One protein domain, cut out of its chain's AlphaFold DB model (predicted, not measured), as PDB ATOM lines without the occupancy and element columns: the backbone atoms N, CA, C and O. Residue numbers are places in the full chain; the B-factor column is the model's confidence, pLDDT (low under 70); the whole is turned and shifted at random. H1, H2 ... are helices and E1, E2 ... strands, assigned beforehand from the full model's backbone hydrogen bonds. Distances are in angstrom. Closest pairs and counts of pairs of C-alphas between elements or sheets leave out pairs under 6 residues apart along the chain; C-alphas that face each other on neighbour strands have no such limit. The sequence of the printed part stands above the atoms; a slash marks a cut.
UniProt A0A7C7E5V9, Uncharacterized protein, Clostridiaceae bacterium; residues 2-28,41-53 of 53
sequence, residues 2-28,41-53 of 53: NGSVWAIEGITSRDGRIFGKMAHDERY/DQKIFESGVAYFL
ATOM      1  N   ASN A   2       3.393   4.906 -75.001       93.19
ATOM      2  CA  ASN A   2       4.474   4.351 -74.156       93.19
ATOM      3  C   ASN A   2       4.842   5.129 -72.864       93.19
ATOM      4  O   ASN A   2       5.575   4.590 -72.045       93.19
ATOM      5  N   GLY A   3       4.348   6.355 -72.657       95.69
ATOM      6  CA  GLY A   3       4.648   7.151 -71.462       95.69
ATOM      7  C   GLY A   3       6.029   7.814 -71.477       95.69
ATOM      8  O   GLY A   3       6.558   8.110 -70.406       95.69
ATOM      9  N   SER A   4       6.611   8.047 -72.660       96.81
ATOM     10  CA  SER A   4       7.892   8.745 -72.810       96.81
ATOM     11  C   SER A   4       7.919  10.069 -72.040       96.81
ATOM     12  O   SER A   4       6.981  10.870 -72.110       96.81
ATOM     13  N   VAL A   5       9.020  10.328 -71.328       97.94
ATOM     14  CA  VAL A   5       9.236  11.599 -70.622       97.94
ATOM     15  C   VAL A   5       9.161  12.743 -71.637       97.94
ATOM     16  O   VAL A   5       9.722  12.640 -72.728       97.94
ATOM     17  N   TRP A   6       8.432  13.812 -71.303       96.94
ATOM     18  CA  TRP A   6       8.168  14.947 -72.202       96.94
ATOM     19  C   TRP A   6       7.499  14.568 -73.535       96.94
ATOM     20  O   TRP A   6       7.538  15.353 -74.478       96.94
ATOM     21  N   ALA A   7       6.882  13.383 -73.618       96.06
ATOM     22  CA  ALA A   7       6.304  12.838 -74.844       96.06
ATOM     23  C   ALA A   7       7.300  12.787 -76.023       96.06
ATOM     24  O   ALA A   7       6.920  12.990 -77.177       96.06
ATOM     25  N   ILE A   8       8.585  12.538 -75.740       96.81
ATOM     26  CA  ILE A   8       9.610  12.373 -76.778       96.81
ATOM     27  C   ILE A   8       9.331  11.089 -77.567       96.81
ATOM     28  O   ILE A   8       9.421   9.993 -77.027       96.81
ATOM     29  N   GLU A   9       9.054  11.229 -78.863       96.62
ATOM     30  CA  GLU A   9       8.763  10.109 -79.777       96.62
ATOM     31  C   GLU A   9       9.765  10.000 -80.941       96.62
ATOM     32  O   GLU A   9       9.614   9.157 -81.829       96.62
ATOM     33  N   GLY A  10      10.797  10.845 -80.944       96.50
ATOM     34  CA  GLY A  10      11.888  10.799 -81.907       96.50
ATOM     35  C   GLY A  10      13.074  11.664 -81.492       96.50
ATOM     36  O   GLY A  10      12.927  12.615 -80.726       96.50
ATOM     37  N   ILE A  11      14.251  11.312 -82.000       97.75
ATOM     38  CA  ILE A  11      15.532  11.976 -81.750       97.75
ATOM     39  C   ILE A  11      16.346  12.026 -83.042       97.75
ATOM     40  O   ILE A  11      16.179  11.188 -83.927       97.75
ATOM     41  N   THR A  12      17.248  12.994 -83.146       97.88
ATOM     42  CA  THR A  12      18.170  13.114 -84.280       97.88
ATOM     43  C   THR A  12      19.619  13.098 -83.803       97.88
ATOM     44  O   THR A  12      19.906  13.484 -82.666       97.88
ATOM     45  N   SER A  13      20.538  12.630 -84.649       98.25
ATOM     46  CA  SER A  13      21.973  12.759 -84.406       98.25
ATOM     47  C   SER A  13      22.376  14.232 -84.358       98.25
ATOM     48  O   SER A  13      21.709  15.108 -84.904       98.25
ATOM     49  N   ARG A  14      23.511  14.528 -83.716       98.06
ATOM     50  CA  ARG A  14      24.001  15.909 -83.565       98.06
ATOM     51  C   ARG A  14      24.203  16.633 -84.903       98.06
ATOM     52  O   ARG A  14      24.061  17.849 -84.957       98.06
ATOM     53  N   ASP A  15      24.553  15.898 -85.953       97.81
ATOM     54  CA  ASP A  15      24.739  16.404 -87.317       97.81
ATOM     55  C   ASP A  15      23.460  16.345 -88.175       97.81
ATOM     56  O   ASP A  15      23.495  16.709 -89.348       97.81
ATOM     57  N   GLY A  16      22.340  15.886 -87.607       96.50
ATOM     58  CA  GLY A  16      21.033  15.829 -88.258       96.50
ATOM     59  C   GLY A  16      20.866  14.730 -89.308       96.50
ATOM     60  O   GLY A  16      19.821  14.677 -89.953       96.50
ATOM     61  N   ARG A  17      21.867  13.863 -89.511       96.19
ATOM     62  CA  ARG A  17      21.879  12.872 -90.602       96.19
ATOM     63  C   ARG A  17      21.145  11.575 -90.278       96.19
ATOM     64  O   ARG A  17      20.781  10.841 -91.191       96.19
ATOM     65  N   ILE A  18      20.943  11.278 -88.996       97.38
ATOM     66  CA  ILE A  18      20.243  10.079 -88.535       97.38
ATOM     67  C   ILE A  18      19.050  10.523 -87.706       97.38
ATOM     68  O   ILE A  18      19.219  11.123 -86.649       97.38
ATOM     69  N   PHE A  19      17.850  10.176 -88.159       97.56
ATOM     70  CA  PHE A  19      16.613  10.417 -87.429       97.56
ATOM     71  C   PHE A  19      16.011   9.084 -86.977       97.56
ATOM     72  O   PHE A  19      15.722   8.218 -87.800       97.56
ATOM     73  N   GLY A  20      15.850   8.911 -85.664       97.19
ATOM     74  CA  GLY A  20      15.181   7.764 -85.056       97.19
ATOM     75  C   GLY A  20      13.821   8.179 -84.511       97.19
ATOM     76  O   GLY A  20      13.722   9.177 -83.799       97.19
ATOM     77  N   LYS A  21      12.772   7.419 -84.820       96.50
ATOM     78  CA  LYS A  21      11.398   7.729 -84.418       96.50
ATOM     79  C   LYS A  21      10.635   6.455 -84.071       96.50
ATOM     80  O   LYS A  21      10.808   5.436 -84.731       96.50
ATOM     81  N   MET A  22       9.789   6.528 -83.047       96.50
ATOM     82  CA  MET A  22       8.960   5.400 -82.608       96.50
ATOM     83  C   MET A  22       7.717   5.194 -83.479       96.50
ATOM     84  O   MET A  22       7.258   4.067 -83.640       96.50
ATOM     85  N   ALA A  23       7.142   6.271 -84.021       93.62
ATOM     86  CA  ALA A  23       5.969   6.168 -84.884       93.62
ATOM     87  C   ALA A  23       6.353   5.769 -86.316       93.62
ATOM     88  O   ALA A  23       7.394   6.169 -86.830       93.62
ATOM     89  N   HIS A  24       5.456   5.028 -86.957       95.12
ATOM     90  CA  HIS A  24       5.664   4.401 -88.256       95.12
ATOM     91  C   HIS A  24       5.166   5.278 -89.416       95.12
ATOM     92  O   HIS A  24       4.010   5.158 -89.834       95.12
ATOM     93  N   ASP A  25       6.010   6.174 -89.934       95.06
ATOM     94  CA  ASP A  25       5.674   7.016 -91.095       95.06
ATOM     95  C   ASP A  25       5.510   6.213 -92.388       95.06
ATOM     96  O   ASP A  25       4.753   6.610 -93.270       95.06
ATOM     97  N   GLU A  26       6.160   5.056 -92.498       96.06
ATOM     98  CA  GLU A  26       6.042   4.161 -93.651       96.06
ATOM     99  C   GLU A  26       4.636   3.567 -93.806       96.06
ATOM    100  O   GLU A  26       4.291   3.051 -94.866       96.06
ATOM    101  N   ARG A  27       3.808   3.642 -92.757       95.06
ATOM    102  CA  ARG A  27       2.415   3.175 -92.781       95.06
ATOM    103  C   ARG A  27       1.435   4.236 -93.272       95.06
ATOM    104  O   ARG A  27       0.243   3.949 -93.378       95.06
ATOM    105  N   TYR A  28       1.896   5.454 -93.543       94.12
ATOM    106  CA  TYR A  28       1.045   6.484 -94.116       94.12
ATOM    107  C   TYR A  28       0.738   6.183 -95.585       94.12
ATOM    108  O   TYR A  28       1.635   5.980 -96.399       94.12
ATOM    109  N   ASP A  41       0.759  13.237 -93.129       94.38
ATOM    110  CA  ASP A  41       1.940  13.177 -93.981       94.38
ATOM    111  C   ASP A  41       3.044  14.080 -93.419       94.38
ATOM    112  O   ASP A  41       2.915  15.311 -93.422       94.38
ATOM    113  N   GLN A  42       4.110  13.450 -92.925       94.56
ATOM    114  CA  GLN A  42       5.285  14.122 -92.373       94.56
ATOM    115  C   GLN A  42       6.381  14.374 -93.411       94.56
ATOM    116  O   GLN A  42       7.348  15.063 -93.093       94.56
ATOM    117  N   LYS A  43       6.254  13.838 -94.635       95.38
ATOM    118  CA  LYS A  43       7.218  14.028 -95.733       95.38
ATOM    119  C   LYS A  43       8.662  13.612 -95.406       95.38
ATOM    120  O   LYS A  43       9.598  14.122 -96.022       95.38
ATOM    121  N   ILE A  44       8.876  12.685 -94.463       95.81
ATOM    122  CA  ILE A  44      10.236  12.316 -94.025       95.81
ATOM    123  C   ILE A  44      11.051  11.657 -95.147       95.81
ATOM    124  O   ILE A  44      12.236  11.934 -95.289       95.81
ATOM    125  N   PHE A  45      10.406  10.842 -95.989       96.12
ATOM    126  CA  PHE A  45      11.072  10.163 -97.101       96.12
ATOM    127  C   PHE A  45      11.395  11.135 -98.240       96.12
ATOM    128  O   PHE A  45      12.515  11.132 -98.739       96.12
ATOM    129  N   GLU A  46      10.450  12.014 -98.597       96.94
ATOM    130  CA  GLU A  46      10.664  13.092 -99.577       96.94
ATOM    131  C   GLU A  46      11.823  13.999 -99.142       96.94
ATOM    132  O   GLU A  46      12.719  14.277 -99.933       96.94
ATOM    133  N   SER A  47      11.860  14.384 -97.862       96.62
ATOM    134  CA  SER A  47      12.939  15.204 -97.294       96.62
ATOM    135  C   SER A  47      14.288  14.476 -97.303       96.62
ATOM    136  O   SER A  47      15.313  15.083 -97.599       96.62
ATOM    137  N   GLY A  48      14.296  13.168 -97.013       95.94
ATOM    138  CA  GLY A  48      15.502  12.340 -97.066       95.94
ATOM    139  C   GLY A  48      16.076  12.211 -98.477       95.94
ATOM    140  O   GLY A  48      17.291  12.246 -98.639       95.94
ATOM    141  N   VAL A  49      15.223  12.122 -99.502       97.88
ATOM    142  CA  VAL A  49      15.653  12.151-100.909       97.88
ATOM    143  C   VAL A  49      16.169  13.542-101.284       97.88
ATOM    144  O   VAL A  49      17.261  13.654-101.835       97.88
ATOM    145  N   ALA A  50      15.425  14.596-100.938       97.94
ATOM    146  CA  ALA A  50      15.777  15.979-101.253       97.94
ATOM    147  C   ALA A  50      17.107  16.434-100.632       97.94
ATOM    148  O   ALA A  50      17.733  17.343-101.153       97.94
ATOM    149  N   TYR A  51      17.563  15.810 -99.544       95.75
ATOM    150  CA  TYR A  51      18.871  16.103 -98.950       95.75
ATOM    151  C   TYR A  51      20.056  15.787 -99.883       95.75
ATOM    152  O   TYR A  51      21.112  16.405 -99.756       95.75
ATOM    153  N   PHE A  52      19.904  14.821-100.792       95.56
ATOM    154  CA  PHE A  52      20.969  14.376-101.701       95.56
ATOM    155  C   PHE A  52      20.855  14.939-103.124       95.56
ATOM    156  O   PHE A  52      21.760  14.701-103.927       95.56
ATOM    157  N   LEU A  53      19.752  15.621-103.441       92.25
ATOM    158  CA  LEU A  53      19.492  16.246-104.741       92.25
ATOM    159  C   LEU A  53      19.888  17.724-104.714       92.25
ATOM    160  O   LEU A  53      20.428  18.185-105.742       92.25
TER     161      LEU A  53
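AT A GLANCE: This is residues 2 to 28 and 41 to 53 of the 53 residues of an uncharacterized protein of Clostridiaceae bacterium (UniProt A0A7C7E5V9). With little regular structure, this is a flat, loose piece: a small hairpin of two strands, E1 and E2, with a short helix, H1, to one side of it and the first printed residues, 2 to 9, to the other. The printed part has 40 residues, 13 of them in named elements, in the order E1, E2, H1; the class is mixed, and the two-stranded sheet is antiparallel. The radius of gyration of the C-alphas is 11.9 A, and the spans are 37 by 27 by 10 A.

IN THESE COORDINATES: E1, residues 10 to 12, begins at C-alpha 10 (11.888, 10.799, -81.907) and is 7.1 A long. E2, residues 19 to 21, is 6.6 A long. H1, residues 44 to 50, is 9.8 A long and ends at C-alpha 50 (15.777, 15.979, -101.253).

HOW THE PARTS SIT: E1 and E2 form a hairpin with a short link, at 170 degrees between their directions. N 11 and O 20 are within hydrogen-bond range at 2.8 A. E1 and H1 are apart. In H1 every O i to N i+4 pair is within hydrogen-bond range.

THE WHOLE: The C-alphas farthest apart, of Gly 3 and Leu 53, are 37.6 A apart. Residues 29 to 40 are not printed; C-alphas 28 and 41 are 6.8 A apart across the cut. No printed residue is under 70 in pLDDT.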